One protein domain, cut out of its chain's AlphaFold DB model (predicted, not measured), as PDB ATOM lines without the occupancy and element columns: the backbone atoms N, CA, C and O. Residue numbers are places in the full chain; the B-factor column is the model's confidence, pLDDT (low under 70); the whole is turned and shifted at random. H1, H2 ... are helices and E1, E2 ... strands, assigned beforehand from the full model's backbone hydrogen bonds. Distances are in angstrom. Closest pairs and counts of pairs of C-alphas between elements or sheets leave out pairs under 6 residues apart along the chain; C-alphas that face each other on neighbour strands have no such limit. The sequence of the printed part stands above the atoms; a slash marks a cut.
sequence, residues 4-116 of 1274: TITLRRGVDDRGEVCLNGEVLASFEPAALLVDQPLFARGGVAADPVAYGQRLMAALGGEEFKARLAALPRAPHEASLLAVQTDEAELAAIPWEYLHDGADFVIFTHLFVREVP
ATOM      1  N   THR A   4      23.484  38.540 -37.847       87.00
ATOM      2  CA  THR A   4      23.756  38.081 -36.487       87.00
ATOM      3  C   THR A   4      23.974  39.297 -35.596       87.00
ATOM      4  O   THR A   4      24.867  40.113 -35.834       87.00
ATOM      5  N   ILE A   5      23.120  39.424 -34.584       90.88
ATOM      6  CA  ILE A   5      23.205  40.423 -33.525       90.88
ATOM      7  C   ILE A   5      23.931  39.773 -32.354       90.88
ATOM      8  O   ILE A   5      23.339  38.979 -31.627       90.88
ATOM      9  N   THR A   6      25.201  40.099 -32.155       91.88
ATOM     10  CA  THR A   6      25.968  39.603 -31.011       91.88
ATOM     11  C   THR A   6      25.772  40.540 -29.822       91.88
ATOM     12  O   THR A   6      26.090  41.725 -29.913       91.88
ATOM     13  N   LEU A   7      25.258  40.011 -28.711       91.44
ATOM     14  CA  LEU A   7      25.087  40.735 -27.453       91.44
ATOM     15  C   LEU A   7      26.121  40.253 -26.433       91.44
ATOM     16  O   LEU A   7      26.194  39.054 -26.154       91.44
ATOM     17  N   ARG A   8      26.887  41.188 -25.866       89.62
ATOM     18  CA  ARG A   8      27.919  40.932 -24.844       89.62
ATOM     19  C   ARG A   8      27.959  42.052 -23.805       89.62
ATOM     20  O   ARG A   8      27.524  43.165 -24.101       89.62
ATOM     21  N   ARG A   9      28.539  41.811 -22.635       87.00
ATOM     22  CA  ARG A   9      28.873  42.855 -21.663       87.00
ATOM     23  C   ARG A   9      30.066  43.672 -22.129       87.00
ATOM     24  O   ARG A   9      31.124  43.136 -22.460       87.00
ATOM     25  N   GLY A  10      29.870  44.985 -22.140       81.56
ATOM     26  CA  GLY A  10      30.928  45.971 -22.304       81.56
ATOM     27  C   GLY A  10      31.657  46.264 -20.991       81.56
ATOM     28  O   GLY A  10      31.360  45.704 -19.937       81.56
ATOM     29  N   VAL A  11      32.610  47.193 -21.058       73.56
ATOM     30  CA  VAL A  11      33.526  47.531 -19.949       73.56
ATOM     31  C   VAL A  11      32.811  48.166 -18.739       73.56
ATOM     32  O   VAL A  11      33.276  48.010 -17.614       73.56
ATOM     33  N   ASP A  12      31.655  48.808 -18.952       81.00
ATOM     34  CA  ASP A  12      30.876  49.520 -17.920       81.00
ATOM     35  C   ASP A  12      29.623  48.748 -17.451       81.00
ATOM     36  O   ASP A  12      28.638  49.355 -17.035       81.00
ATOM     37  N   ASP A  13      29.604  47.418 -17.591       79.00
ATOM     38  CA  ASP A  13      28.448  46.549 -17.277       79.00
ATOM     39  C   ASP A  13      27.176  46.830 -18.116       79.00
ATOM     40  O   ASP A  13      26.100  46.282 -17.878       79.00
ATOM     41  N   ARG A  14      27.304  47.668 -19.154       87.75
ATOM     42  CA  ARG A  14      26.286  47.896 -20.190       87.75
ATOM     43  C   ARG A  14      26.302  46.758 -21.210       87.75
ATOM     44  O   ARG A  14      27.364  46.234 -21.545       87.75
ATOM     45  N   GLY A  15      25.140  46.431 -21.764       86.94
ATOM     46  CA  GLY A  15      25.046  45.530 -22.911       86.94
ATOM     47  C   GLY A  15      25.536  46.233 -24.177       86.94
ATOM     48  O   GLY A  15      25.072  47.329 -24.490       86.94
ATOM     49  N   GLU A  16      26.463  45.619 -24.903       91.62
ATOM     50  CA  GLU A  16      26.915  46.043 -26.230       91.62
ATOM     51  C   GLU A  16      26.201  45.234 -27.313       91.62
ATOM     52  O   GLU A  16      26.116  44.006 -27.240       91.62
ATOM     53  N   VAL A  17      25.719  45.933 -28.340       91.44
ATOM     54  CA  VAL A  17      25.142  45.344 -29.548       91.44
ATOM     55  C   VAL A  17      26.188  45.404 -30.644       91.44
ATOM     56  O   VAL A  17      26.537  46.491 -31.101       91.44
ATOM     57  N   CYS A  18      26.651  44.245 -31.097       89.38
ATOM     58  CA  CYS A  18      27.556  44.137 -32.228       89.38
ATOM     59  C   CYS A  18      26.834  43.530 -33.432       89.38
ATOM     60  O   CYS A  18      26.208  42.476 -33.324       89.38
ATOM     61  N   LEU A  19      26.957  44.156 -34.599       85.94
ATOM     62  CA  LEU A  19      26.504  43.590 -35.868       85.94
ATOM     63  C   LEU A  19      27.715  43.193 -36.695       85.94
ATOM     64  O   LEU A  19      28.523  44.046 -37.054       85.94
ATOM     65  N   ASN A  20      27.840  41.904 -37.013       72.19
ATOM     66  CA  ASN A  20      28.952  41.369 -37.810       72.19
ATOM     67  C   ASN A  20      30.352  41.789 -37.296       72.19
ATOM     68  O   ASN A  20      31.283  41.940 -38.082       72.19
ATOM     69  N   GLY A  21      30.497  41.987 -35.979       71.56
ATOM     70  CA  GLY A  21      31.754  42.380 -35.329       71.56
ATOM     71  C   GLY A  21      31.937  43.882 -35.065       71.56
ATOM     72  O   GLY A  21      32.863  44.238 -34.338       71.56
ATOM     73  N   GLU A  22      31.064  44.756 -35.575       82.88
ATOM     74  CA  GLU A  22      31.089  46.201 -35.294       82.88
ATOM     75  C   GLU A  22      30.116  46.565 -34.169       82.88
ATOM     76  O   GLU A  22      28.952  46.169 -34.212       82.88
ATOM     77  N   VAL A  23      30.569  47.345 -33.179       86.50
ATOM     78  CA  VAL A  23      29.705  47.858 -32.101       86.50
ATOM     79  C   VAL A  23      28.762  48.910 -32.680       86.50
ATOM     80  O   VAL A  23      29.207  49.963 -33.133       86.50
ATOM     81  N   LEU A  24      27.462  48.626 -32.651       89.69
ATOM     82  CA  LEU A  24      26.412  49.504 -33.157       89.69
ATOM     83  C   LEU A  24      25.821  50.394 -32.053       89.69
ATOM     84  O   LEU A  24      25.569  51.576 -32.268       89.69
ATOM     85  N   ALA A  25      25.565  49.825 -30.873       91.81
ATOM     86  CA  ALA A  25      24.904  50.522 -29.772       91.81
ATOM     87  C   ALA A  25      25.291  49.929 -28.410       91.81
ATOM     88  O   ALA A  25      25.783  48.804 -28.327       91.81
ATOM     89  N   SER A  26      25.028  50.677 -27.331       89.88
ATOM     90  CA  SER A  26      25.064  50.151 -25.962       89.88
ATOM     91  C   SER A  26      23.799  50.517 -25.189       89.88
ATOM     92  O   SER A  26      23.284  51.633 -25.302       89.88
ATOM     93  N   PHE A  27      23.318  49.607 -24.350       92.38
ATOM     94  CA  PHE A  27      22.093  49.773 -23.569       92.38
ATOM     95  C   PHE A  27      22.271  49.269 -22.136       92.38
ATOM     96  O   PHE A  27      23.231  48.575 -21.813       92.38
ATOM     97  N   GLU A  28      21.341  49.640 -21.262       89.88
ATOM     98  CA  GLU A  28      21.283  49.150 -19.886       89.88
ATOM     99  C   GLU A  28      20.352  47.925 -19.828       89.88
ATOM    100  O   GLU A  28      19.148  48.085 -20.057       89.88
ATOM    101  N   PRO A  29      20.861  46.703 -19.560       87.69
ATOM    102  CA  PRO A  29      20.044  45.487 -19.581       87.69
ATOM    103  C   PRO A  29      18.861  45.541 -18.608       87.69
ATOM    104  O   PRO A  29      17.735  45.220 -18.989       87.69
ATOM    105  N   ALA A  30      19.087  46.053 -17.394       85.12
ATOM    106  CA  ALA A  30      18.059  46.189 -16.362       85.12
ATOM    107  C   ALA A  30      16.839  47.001 -16.838       85.12
ATOM    108  O   ALA A  30      15.703  46.632 -16.543       85.12
ATOM    109  N   ALA A  31      17.040  48.049 -17.643       86.12
ATOM    110  CA  ALA A  31      15.955  48.886 -18.161       86.12
ATOM    111  C   ALA A  31      15.018  48.143 -19.134       86.12
ATOM    112  O   ALA A  31      13.855  48.519 -19.285       86.12
ATOM    113  N   LEU A  32      15.507  47.080 -19.785       87.44
ATOM    114  CA  LEU A  32      14.719  46.232 -20.688       87.44
ATOM    115  C   LEU A  32      14.072  45.039 -19.968       87.44
ATOM    116  O   LEU A  32      13.193  44.376 -20.527       87.44
ATOM    117  N   LEU A  33      14.475  44.771 -18.723       82.62
ATOM    118  CA  LEU A  33      13.909  43.714 -17.885       82.62
ATOM    119  C   LEU A  33      12.673  44.165 -17.082       82.62
ATOM    120  O   LEU A  33      11.932  43.325 -16.572       82.62
ATOM    121  N   VAL A  34      12.398  45.471 -17.027       78.31
ATOM    122  CA  VAL A  34      11.241  46.068 -16.335       78.31
ATOM    123  C   VAL A  34      10.044  46.240 -17.290       78.31
ATOM    124  O   VAL A  34      10.214  46.468 -18.488       78.31
ATOM    125  N   ASP A  35       8.817  46.137 -16.762       73.12
ATOM    126  CA  ASP A  35       7.547  46.344 -17.486       73.12
ATOM    127  C   ASP A  35       7.387  45.503 -18.762       73.12
ATOM    128  O   ASP A  35       6.864  45.960 -19.783       73.12
ATOM    129  N   GLN A  36       7.850  44.254 -18.718       78.00
ATOM    130  CA  GLN A  36       7.713  43.339 -19.844       78.00
ATOM    131  C   GLN A  36       6.234  42.967 -20.079       78.00
ATOM    132  O   GLN A  36       5.541  42.580 -19.128       78.00
ATOM    133  N   PRO A  37       5.745  42.978 -21.339       76.06
ATOM    134  CA  PRO A  37       4.366  42.627 -21.686       76.06
ATOM    135  C   PRO A  37       3.935  41.244 -21.200       76.06
ATOM    136  O   PRO A  37       2.764  41.056 -20.880       76.06
ATOM    137  N   LEU A  38       4.870  40.294 -21.107       70.44
ATOM    138  CA  LEU A  38       4.661  38.937 -20.593       70.44
ATOM    139  C   LEU A  38       4.340  38.884 -19.088       70.44
ATOM    140  O   LEU A  38       3.608  37.993 -18.666       70.44
ATOM    141  N   PHE A  39       4.861  39.817 -18.280       65.69
ATOM    142  CA  PHE A  39       4.959  39.651 -16.818       65.69
ATOM    143  C   PHE A  39       4.335  40.779 -15.982       65.69
ATOM    144  O   PHE A  39       4.493  40.788 -14.759       65.69
ATOM    145  N   ALA A  40       3.619  41.721 -16.599       60.41
ATOM    146  CA  ALA A  40       2.972  42.822 -15.886       60.41
ATOM    147  C   ALA A  40       2.025  42.310 -14.770       60.41
ATOM    148  O   ALA A  40       1.034  41.627 -15.043       60.41
ATOM    149  N   ARG A  41       2.331  42.636 -13.503       44.47
ATOM    150  CA  ARG A  41       1.482  42.356 -12.328       44.47
ATOM    151  C   ARG A  41       0.613  43.578 -12.010       44.47
ATOM    152  O   ARG A  41       1.128  44.686 -11.951       44.47
ATOM    153  N   GLY A  42      -0.676  43.367 -11.721       44.44
ATOM    154  CA  GLY A  42      -1.527  44.394 -11.097       44.44
ATOM    155  C   GLY A  42      -2.345  45.289 -12.038       44.44
ATOM    156  O   GLY A  42      -2.392  46.495 -11.836       44.44
ATOM    157  N   GLY A  43      -3.028  44.726 -13.039       42.25
ATOM    158  CA  GLY A  43      -4.121  45.426 -13.742       42.25
ATOM    159  C   GLY A  43      -3.723  46.535 -14.727       42.25
ATOM    160  O   GLY A  43      -4.597  47.040 -15.425       42.25
ATOM    161  N   VAL A  44      -2.438  46.876 -14.855       44.44
ATOM    162  CA  VAL A  44      -1.925  47.737 -15.934       44.44
ATOM    163  C   VAL A  44      -1.287  46.843 -16.998       44.44
ATOM    164  O   VAL A  44      -0.254  46.220 -16.761       44.44
ATOM    165  N   ALA A  45      -1.922  46.725 -18.164       54.28
ATOM    166  CA  ALA A  45      -1.354  45.995 -19.294       54.28
ATOM    167  C   ALA A  45      -0.186  46.804 -19.886       54.28
ATOM    168  O   ALA A  45      -0.398  47.897 -20.405       54.28
ATOM    169  N   ALA A  46       1.042  46.288 -19.800       67.56
ATOM    170  CA  ALA A  46       2.175  46.872 -20.514       67.56
ATOM    171  C   ALA A  46       1.955  46.730 -22.032       67.56
ATOM    172  O   ALA A  46       1.700  45.624 -22.514       67.56
ATOM    173  N   ASP A  47       2.030  47.843 -22.770       84.12
ATOM    174  CA  ASP A  47       1.823  47.882 -24.223       84.12
ATOM    175  C   ASP A  47       2.965  47.134 -24.953       84.12
ATOM    176  O   ASP A  47       4.122  47.576 -24.908       84.12
ATOM    177  N   PRO A  48       2.673  46.005 -25.631       86.56
ATOM    178  CA  PRO A  48       3.683  45.203 -26.311       86.56
ATOM    179  C   PRO A  48       4.343  45.918 -27.489       86.56
ATOM    180  O   PRO A  48       5.511  45.649 -27.771       86.56
ATOM    181  N   VAL A  49       3.646  46.847 -28.147       88.88
ATOM    182  CA  VAL A  49       4.214  47.636 -29.247       88.88
ATOM    183  C   VAL A  49       5.214  48.645 -28.693       88.88
ATOM    184  O   VAL A  49       6.347  48.714 -29.171       88.88
ATOM    185  N   ALA A  50       4.840  49.377 -27.640       89.38
ATOM    186  CA  ALA A  50       5.735  50.327 -26.982       89.38
ATOM    187  C   ALA A  50       6.981  49.637 -26.400       89.38
ATOM    188  O   ALA A  50       8.099  50.139 -26.532       89.38
ATOM    189  N   TYR A  51       6.820  48.454 -25.796       90.25
ATOM    190  CA  TYR A  51       7.953  47.642 -25.351       90.25
ATOM    191  C   TYR A  51       8.852  47.224 -26.525       90.25
ATOM    192  O   TYR A  51      10.067  47.420 -26.471       90.25
ATOM    193  N   GLY A  52       8.267  46.741 -27.623       91.38
ATOM    194  CA  GLY A  52       9.000  46.366 -28.831       91.38
ATOM    195  C   GLY A  52       9.796  47.504 -29.472       91.38
ATOM    196  O   GLY A  52      10.910  47.290 -29.952       91.38
ATOM    197  N   GLN A  53       9.266  48.726 -29.436       92.69
ATOM    198  CA  GLN A  53       9.964  49.924 -29.909       92.69
ATOM    199  C   GLN A  53      11.149  50.303 -29.006       92.69
ATOM    200  O   GLN A  53      12.175  50.760 -29.510       92.69
ATOM    201  N   ARG A  54      11.060  50.064 -27.685       92.88
ATOM    202  CA  ARG A  54      12.207  50.222 -26.768       92.88
ATOM    203  C   ARG A  54      13.327  49.231 -27.086       92.88
ATOM    204  O   ARG A  54      14.487  49.634 -27.122       92.88
ATOM    205  N   LEU A  55      12.988  47.972 -27.383       93.94
ATOM    206  CA  LEU A  55      13.968  46.979 -27.842       93.94
ATOM    207  C   LEU A  55      14.650  47.421 -29.146       93.94
ATOM    208  O   LEU A  55      15.866  47.313 -29.278       93.94
ATOM    209  N   MET A  56      13.881  47.974 -30.086       94.38
ATOM    210  CA  MET A  56      14.409  48.497 -31.349       94.38
ATOM    211  C   MET A  56      15.389  49.658 -31.130       94.38
ATOM    212  O   MET A  56      16.442  49.707 -31.763       94.38
ATOM    213  N   ALA A  57      15.086  50.567 -30.200       93.19
ATOM    214  CA  ALA A  57      16.004  51.640 -29.824       93.19
ATOM    215  C   ALA A  57      17.308  51.097 -29.210       93.19
ATOM    216  O   ALA A  57      18.386  51.578 -29.555       93.19
ATOM    217  N   ALA A  58      17.223  50.064 -28.364       92.12
ATOM    218  CA  ALA A  58      18.391  49.422 -27.758       92.12
ATOM    219  C   ALA A  58      19.319  48.753 -28.788       92.12
ATOM    220  O   ALA A  58      20.528  48.722 -28.580       92.12
ATOM    221  N   LEU A  59      18.774  48.282 -29.915       91.56
ATOM    222  CA  LEU A  59      19.540  47.706 -31.028       91.56
ATOM    223  C   LEU A  59      20.129  48.746 -31.998       91.56
ATOM    224  O   LEU A  59      20.661  48.353 -33.028       91.56
ATOM    225  N   GLY A  60      20.057  50.049 -31.704       90.31
ATOM    226  CA  GLY A  60      20.584  51.115 -32.574       90.31
ATOM    227  C   GLY A  60      19.524  51.859 -33.398       90.31
ATOM    228  O   GLY A  60      19.865  52.681 -34.249       90.31
ATOM    229  N   GLY A  61      18.233  51.612 -33.149       92.44
ATOM    230  CA  GLY A  61      17.130  52.410 -33.690       92.44
ATOM    231  C   GLY A  61      17.062  52.414 -35.220       92.44
ATOM    232  O   GLY A  61      17.016  51.360 -35.853       92.44
ATOM    233  N   GLU A  62      17.021  53.605 -35.824       90.00
ATOM    234  CA  GLU A  62      16.853  53.772 -37.277       90.00
ATOM    235  C   GLU A  62      18.002  53.169 -38.101       90.00
ATOM    236  O   GLU A  62      17.757  52.665 -39.198       90.00
ATOM    237  N   GLU A  63      19.237  53.142 -37.579       89.88
ATOM    238  CA  GLU A  63      20.351  52.499 -38.290       89.88
ATOM    239  C   GLU A  63      20.107  50.991 -38.427       89.88
ATOM    240  O   GLU A  63      20.232  50.430 -39.519       89.88
ATOM    241  N   PHE A  64      19.679  50.334 -37.347       90.44
ATOM    242  CA  PHE A  64      19.351  48.914 -37.389       90.44
ATOM    243  C   PHE A  64      18.131  48.632 -38.272       90.44
ATOM    244  O   PHE A  64      18.160  47.688 -39.065       90.44
ATOM    245  N   LYS A  65      17.094  49.482 -38.226       90.69
ATOM    246  CA  LYS A  65      15.934  49.369 -39.128       90.69
ATOM    247  C   LYS A  65      16.330  49.438 -40.600       90.69
ATOM    248  O   LYS A  65      15.808  48.663 -41.397       90.69
ATOM    249  N   ALA A  66      17.260  50.320 -40.967       89.38
ATOM    250  CA  ALA A  66      17.752  50.411 -42.339       89.38
ATOM    251  C   ALA A  66      18.448  49.112 -42.781       89.38
ATOM    252  O   ALA A  66      18.233  48.649 -43.904       89.38
ATOM    253  N   ARG A  67      19.224  48.476 -41.888       87.56
ATOM    254  CA  ARG A  67      19.849  47.171 -42.169       87.56
ATOM    255  C   ARG A  67      18.822  46.041 -42.252       87.56
ATOM    256  O   ARG A  67      18.938  45.191 -43.129       87.56
ATOM    257  N   LEU A  68      17.795  46.060 -41.400       88.81
ATOM    258  CA  LEU A  68      16.685  45.105 -41.442       88.81
ATOM    259  C   LEU A  68      15.896  45.218 -42.757       88.81
ATOM    260  O   LEU A  68      15.600  44.209 -43.386       88.81
ATOM    261  N   ALA A  69      15.611  46.438 -43.221       88.12
ATOM    262  CA  ALA A  69      14.890  46.685 -44.472       88.12
ATOM    263  C   ALA A  69      15.641  46.205 -45.731       88.12
ATOM    264  O   ALA A  69      15.018  46.003 -46.772       88.12
ATOM    265  N   ALA A  70      16.962  46.016 -45.643       88.44
ATOM    266  CA  ALA A  70      17.782  45.486 -46.729       88.44
ATOM    267  C   ALA A  70      17.725  43.947 -46.851       88.44
ATOM    268  O   ALA A  70      18.223  43.396 -47.837       88.44
ATOM    269  N   LEU A  71      17.140  43.241 -45.875       87.75
ATOM    270  CA  LEU A  71      16.961  41.791 -45.922       87.75
ATOM    271  C   LEU A  71      15.698  41.383 -46.703       87.75
ATOM    272  O   LEU A  71      14.706  42.114 -46.729       87.75
ATOM    273  N   PRO A  72      15.689  40.186 -47.325       91.06
ATOM    274  CA  PRO A  72      14.447  39.597 -47.809       91.06
ATOM    275  C   PRO A  72      13.519  39.299 -46.626       91.06
ATOM    276  O   PRO A  72      13.982  39.056 -45.516       91.06
ATOM    277  N   ARG A  73      12.205  39.262 -46.869       91.56
ATOM    278  CA  ARG A  73      11.218  38.897 -45.842       91.56
ATOM    279  C   ARG A  73      11.069  37.378 -45.693       91.56
ATOM    280  O   ARG A  73      11.350  36.610 -46.619       91.56
ATOM    281  N   ALA A  74      10.583  36.950 -44.531       90.81
ATOM    282  CA  ALA A  74      10.173  35.573 -44.270       90.81
ATOM    283  C   ALA A  74       9.151  35.088 -45.326       90.81
ATOM    284  O   ALA A  74       8.356  35.889 -45.828       90.81
ATOM    285  N   PRO A  75       9.142  33.791 -45.688       91.50
ATOM    286  CA  PRO A  75       9.833  32.677 -45.030       91.50
ATOM    287  C   PRO A  75      11.209  32.330 -45.634       91.50
ATOM    288  O   PRO A  75      11.697  31.225 -45.416       91.50
ATOM    289  N   HIS A  76      11.834  33.201 -46.430       90.06
ATOM    290  CA  HIS A  76      13.112  32.873 -47.075       90.06
ATOM    291  C   HIS A  76      14.238  32.695 -46.035       90.06
ATOM    292  O   HIS A  76      14.365  33.531 -45.147       90.06
ATOM    293  N   GLU A  77      15.096  31.672 -46.134       85.56
ATOM    294  CA  GLU A  77      16.170  31.440 -45.137       85.56
ATOM    295  C   GLU A  77      17.139  32.623 -45.016       85.56
ATOM    296  O   GLU A  77      17.558  32.985 -43.925       85.56
ATOM    297  N   ALA A  78      17.416  33.314 -46.124       88.25
ATOM    298  CA  ALA A  78      18.217  34.542 -46.112       88.25
ATOM    299  C   ALA A  78      17.601  35.720 -45.315       88.25
ATOM    300  O   ALA A  78      18.261  36.750 -45.192       88.25
ATOM    301  N   SER A  79      16.368  35.584 -44.804       92.12
ATOM    302  CA  SER A  79      15.725  36.524 -43.870       92.12
ATOM    303  C   SER A  79      16.014  36.212 -42.395       92.12
ATOM    304  O   SER A  79      15.410  36.823 -41.516       92.12
ATOM    305  N   LEU A  80      16.888  35.236 -42.116       91.00
ATOM    306  CA  LEU A  80      17.261  34.841 -40.762       91.00
ATOM    307  C   LEU A  80      17.947  35.986 -40.009       91.00
ATOM    308  O   LEU A  80      18.964  36.530 -40.449       91.00
ATOM    309  N   LEU A  81      17.375  36.302 -38.853       92.06
ATOM    310  CA  LEU A  81      17.879  37.216 -37.848       92.06
ATOM    311  C   LEU A  81      18.174  36.414 -36.576       92.06
ATOM    312  O   LEU A  81      17.258  35.869 -35.950       92.06
ATOM    313  N   ALA A  82      19.450  36.332 -36.214       91.31
ATOM    314  CA  ALA A  82      19.920  35.586 -35.054       91.31
ATOM    315  C   ALA A  82      20.370  36.547 -33.951       91.31
ATOM    316  O   ALA A  82      21.234  37.392 -34.178       91.31
ATOM    317  N   VAL A  83      19.800  36.414 -32.752       92.81
ATOM    318  CA  VAL A  83      20.310  37.088 -31.549       92.81
ATOM    319  C   VAL A  83      21.254  36.134 -30.835       92.81
ATOM    320  O   VAL A  83      20.805  35.144 -30.258       92.81
ATOM    321  N   GLN A  84      22.548  36.429 -30.887       92.44
ATOM    322  CA  GLN A  84      23.618  35.596 -30.359       92.44
ATOM    323  C   GLN A  84      24.094  36.108 -28.997       92.44
ATOM    324  O   GLN A  84      24.561  37.242 -28.893       92.44
ATOM    325  N   THR A  85      24.015  35.271 -27.960       88.31
ATOM    326  CA  THR A  85      24.553  35.594 -26.627       88.31
ATOM    327  C   THR A  85      24.734  34.343 -25.762       88.31
ATOM    328  O   THR A  85      23.944  33.402 -25.842       88.31
ATOM    329  N   ASP A  86      25.764  34.327 -24.917       78.12
ATOM    330  CA  ASP A  86      25.969  33.361 -23.830       78.12
ATOM    331  C   ASP A  86      25.727  33.964 -22.436       78.12
ATOM    332  O   ASP A  86      25.822  33.262 -21.427       78.12
ATOM    333  N   GLU A  87      25.339  35.230 -22.340       83.19
ATOM    334  CA  GLU A  87      25.061  35.866 -21.056       83.19
ATOM    335  C   GLU A  87      23.611  35.637 -20.635       83.19
ATOM    336  O   GLU A  87      22.672  35.957 -21.363       83.19
ATOM    337  N   ALA A  88      23.412  35.094 -19.431       78.50
ATOM    338  CA  ALA A  88      22.084  34.728 -18.938       78.50
ATOM    339  C   ALA A  88      21.125  35.931 -18.858       78.50
ATOM    340  O   ALA A  88      19.958  35.807 -19.222       78.50
ATOM    341  N   GLU A  89      21.618  37.096 -18.431       83.62
ATOM    342  CA  GLU A  89      20.817  38.321 -18.318       83.62
ATOM    343  C   GLU A  89      20.401  38.872 -19.694       83.62
ATOM    344  O   GLU A  89      19.247  39.248 -19.894       83.62
ATOM    345  N   LEU A  90      21.304  38.860 -20.681       87.44
ATOM    346  CA  LEU A  90      21.006  39.321 -22.045       87.44
ATOM    347  C   LEU A  90      20.097  38.335 -22.791       87.44
ATOM    348  O   LEU A  90      19.208  38.743 -23.546       87.44
ATOM    349  N   ALA A  91      20.270  37.034 -22.536       84.12
ATOM    350  CA  ALA A  91      19.381  35.985 -23.024       84.12
ATOM    351  C   ALA A  91      17.956  36.126 -22.464       84.12
ATOM    352  O   ALA A  91      17.004  35.691 -23.123       84.12
ATOM    353  N   ALA A  92      17.804  36.759 -21.293       83.00
ATOM    354  CA  ALA A  92      16.524  36.939 -20.623       83.00
ATOM    355  C   ALA A  92      15.609  38.000 -21.224       83.00
ATOM    356  O   ALA A  92      14.404  37.992 -20.969       83.00
ATOM    357  N   ILE A  93      16.156  38.889 -22.046       87.75
ATOM    358  CA  ILE A  93      15.376  39.917 -22.723       87.75
ATOM    359  C   ILE A  93      14.488  39.236 -23.789       87.75
ATOM    360  O   ILE A  93      15.014  38.494 -24.627       87.75
ATOM    361  N   PRO A  94      13.156  39.446 -23.797       87.75
ATOM    362  CA  PRO A  94      12.223  38.827 -24.741       87.75
ATOM    363  C   PRO A  94      12.222  39.561 -26.093       87.75
ATOM    364  O   PRO A  94      11.285  40.281 -26.451       87.75
ATOM    365  N   TRP A  95      13.294  39.373 -26.863       90.62
ATOM    366  CA  TRP A  95      13.491  39.973 -28.185       90.62
ATOM    367  C   TRP A  95      12.418  39.594 -29.220       90.62
ATOM    368  O   TRP A  95      12.308  40.246 -30.253       90.62
ATOM    369  N   GLU A  96      11.577  38.602 -28.937       91.06
ATOM    370  CA  GLU A  96      10.422  38.221 -29.755       91.06
ATOM    371  C   GLU A  96       9.402  39.365 -29.908       91.06
ATOM    372  O   GLU A  96       8.666  39.404 -30.892       91.06
ATOM    373  N   TYR A  97       9.392  40.327 -28.977       90.94
ATOM    374  CA  TYR A  97       8.560  41.531 -29.051       90.94
ATOM    375  C   TYR A  97       9.152  42.651 -29.909       90.94
ATOM    376  O   TYR A  97       8.533  43.705 -30.011       90.94
ATOM    377  N   LEU A  98      10.329  42.472 -30.515       92.94
ATOM    378  CA  LEU A  98      10.964  43.509 -31.326       92.94
ATOM    379  C   LEU A  98       9.996  44.048 -32.396       92.94
ATOM    380  O   LEU A  98       9.450  43.284 -33.194       92.94
ATOM    381  N   HIS A  99       9.796  45.368 -32.412       92.81
ATOM    382  CA  HIS A  99       8.805  46.032 -33.260       92.81
ATOM    383  C   HIS A  99       9.455  47.173 -34.048       92.81
ATOM    384  O   HIS A  99      10.060  48.075 -33.467       92.81
ATOM    385  N   ASP A 100       9.324  47.158 -35.376       90.50
ATOM    386  CA  ASP A 100       9.982  48.139 -36.260       90.50
ATOM    387  C   ASP A 100       9.198  49.454 -36.426       90.50
ATOM    388  O   ASP A 100       9.739  50.466 -36.875       90.50
ATOM    389  N   GLY A 101       7.940  49.459 -35.991       86.88
ATOM    390  CA  GLY A 101       7.004  50.578 -36.096       86.88
ATOM    391  C   GLY A 101       5.802  50.255 -36.984       86.88
ATOM    392  O   GLY A 101       4.760  50.877 -36.810       86.88
ATOM    393  N   ALA A 102       5.916  49.246 -37.852       88.88
ATOM    394  CA  ALA A 102       4.842  48.749 -38.702       88.88
ATOM    395  C   ALA A 102       4.272  47.405 -38.213       88.88
ATOM    396  O   ALA A 102       3.053  47.260 -38.152       88.88
ATOM    397  N   ASP A 103       5.123  46.433 -37.869       89.75
ATOM    398  CA  ASP A 103       4.708  45.136 -37.305       89.75
ATOM    399  C   ASP A 103       5.824  44.562 -36.405       89.75
ATOM    400  O   ASP A 103       6.944  45.081 -36.331       89.75
ATOM    401  N   PHE A 104       5.534  43.457 -35.720       91.75
ATOM    402  CA  PHE A 104       6.550  42.705 -34.985       91.75
ATOM    403  C   PHE A 104       7.491  41.979 -35.954       91.75
ATOM    404  O   PHE A 104       7.053  41.310 -36.897       91.75
ATOM    405  N   VAL A 105       8.800  42.058 -35.698       93.50
ATOM    406  CA  VAL A 105       9.847  41.548 -36.602       93.50
ATOM    407  C   VAL A 105       9.736  40.039 -36.824       93.50
ATOM    408  O   VAL A 105      10.004  39.552 -37.920       93.50
ATOM    409  N   ILE A 106       9.240  39.292 -35.837       92.88
ATOM    410  CA  ILE A 106       8.997  37.845 -35.944       92.88
ATOM    411  C   ILE A 106       7.943  37.453 -36.999       92.88
ATOM    412  O   ILE A 106       7.830  36.275 -37.333       92.88
ATOM    413  N   PHE A 107       7.166  38.414 -37.520       93.00
ATOM    414  CA  PHE A 107       6.232  38.213 -38.635       93.00
ATOM    415  C   PHE A 107       6.765  38.713 -39.981       93.00
ATOM    416  O   PHE A 107       6.152  38.447 -41.018       93.00
ATOM    417  N   THR A 108       7.903  39.405 -39.988       92.44
ATOM    418  CA  THR A 108       8.538  39.919 -41.208       92.44
ATOM    419  C   THR A 108       9.832  39.182 -41.552       92.44
ATOM    420  O   THR A 108      10.168  39.107 -42.731       92.44
ATOM    421  N   HIS A 109      10.511  38.587 -40.566       94.12
ATOM    422  CA  HIS A 109      11.799  37.898 -40.687       94.12
ATOM    423  C   HIS A 109      11.810  36.592 -39.877       94.12
ATOM    424  O   HIS A 109      11.036  36.423 -38.930       94.12
ATOM    425  N   LEU A 110      12.683  35.649 -40.245       94.12
ATOM    426  CA  LEU A 110      12.891  34.432 -39.458       94.12
ATOM    427  C   LEU A 110      13.736  34.782 -38.232       94.12
ATOM    428  O   LEU A 110      14.863  35.233 -38.383       94.12
ATOM    429  N   PHE A 111      13.210  34.585 -37.026       92.69
ATOM    430  CA  PHE A 111      13.844  35.064 -35.794       92.69
ATOM    431  C   PHE A 111      14.255  33.904 -34.884       92.69
ATOM    432  O   PHE A 111      13.406  33.070 -34.555       92.69
ATOM    433  N   VAL A 112      15.521  33.866 -34.457       93.44
ATOM    434  CA  VAL A 112      16.078  32.793 -33.609       93.44
ATOM    435  C   VAL A 112      17.019  33.330 -32.526       93.44
ATOM    436  O   VAL A 112      17.585  34.417 -32.662       93.44
ATOM    437  N   ARG A 113      17.209  32.552 -31.456       93.38
ATOM    438  CA  ARG A 113      18.266  32.766 -30.458       93.38
ATOM    439  C   ARG A 113      19.434  31.845 -30.767       93.38
ATOM    440  O   ARG A 113      19.242  30.637 -30.845       93.38
ATOM    441  N   GLU A 114      20.624  32.393 -30.930       92.88
ATOM    442  CA  GLU A 114      21.830  31.619 -31.210       92.88
ATOM    443  C   GLU A 114      22.713  31.546 -29.957       92.88
ATOM    444  O   GLU A 114      22.941  32.544 -29.274       92.88
ATOM    445  N   VAL A 115      23.192  30.348 -29.632       92.62
ATOM    446  CA  VAL A 115      23.986  30.072 -28.432       92.62
ATOM    447  C   VAL A 115      25.427  29.792 -28.860       92.62
ATOM    448  O   VAL A 115      25.681  28.750 -29.478       92.62
ATOM    449  N   PRO A 116      26.381  30.695 -28.568       90.31
ATOM    450  CA  PRO A 116      27.772  30.480 -28.931       90.31
ATOM    451  C   PRO A 116      28.408  29.372 -28.096       90.31
ATOM    452  O   PRO A 116      27.982  29.089 -26.976       90.31
TER     453      PRO A 116
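Overview. This is residues 4 to 116 of the 1274 residues of an uncharacterized protein of Candidatus Chloroploca asiatica (UniProt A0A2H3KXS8). Picture a strongly twisted wall of five strands, E3, E2, E1, E4 and E5, with H2, H3 and the long stretch of residues 92 to 109 gathered loosely on one side of it. H1 and H4 lie near each other at one end of the wall, and the long link from H1 to H2 loops away from the body. The printed part has 113 residues, with named elements in the order E1 E2 E3 H1 H2 H3 E4 H4 E5; the sheet, E3 E2 E1 E4 E5 from edge to edge, is mixed. The class is mixed, helices and strands, with 56 of the 113 residues in named elements, under half. The whole is compact, with a radius of gyration of the C-alphas of 13.8 A and spans of 41 by 34 by 25 A.

Along the chain. Find C-alpha 4 at (23.756, 38.081, -36.487); from there E1 runs 16.4 A to residue 9. E2 is residues 15 to 19, 13.2 A, and E3 residues 22 to 27, 15.2 A. Next come H1, residues 29 to 33, and H2, residues 48 to 58, 15.4 A long from C-alpha 48 at (3.683, 45.203, -26.311). H3 is residues 62 to 69, 10.3 A, E4 residues 80 to 84, 12.2 A, and H4 residues 88 to 91. E5, residues 110 to 115, runs 16.2 A to C-alpha 115 at (23.986, 30.072, -28.432).

Arrangement. Begin with the meander E1 E2 E3, each strand the antiparallel neighbour of the one before, made of the hairpins E1 and E2, and E2 and E3. Look for N 6 and O 18, 2.8 A apart, between E1 and E2, and N 17 and O 25, 2.9 A, between E2 and E3. E4 is parallel to E1 at 14 degrees, with N 5 and O 82 2.8 A apart. E5 is parallel to E4 at 27 degrees, with N 83 and O 112 3.0 A apart. E4, H4 and E5 form a strand-helix-strand unit, two parallel neighbour strands with a helix between, and its crossover is right-handed. H2 only grazes the sheet with residues 55 to 58, H3 with 63 to 68, and H4 with 89 to 91. H2 and H3 are close but not clearly touching, with the C-alphas of Met 56 and Phe 64 closest at 7.8 A. H1 is only just not on the sheet, with 4 pairs of C-alphas within 10 A; it is close to but not clearly touching H4, with the C-alphas of Pro 29 and Leu 90 closest at 6.7 A. In H1, H2 and H3 every O i to N i+4 pair is within hydrogen-bond range; H4 is too short for such a pair, and its one O i to N i+3 pair is not within range.

Size, cuts and confidence. The two C-alphas farthest apart are those of Gly 21 and Gly 43, at 42.0 A. The printed part has no cut. The links H1 to H2, 14 residues, and H4 to E5, 18 residues, are long. Mean pLDDT of the printed part is 85.7, and residues 39 to 46 are under 70.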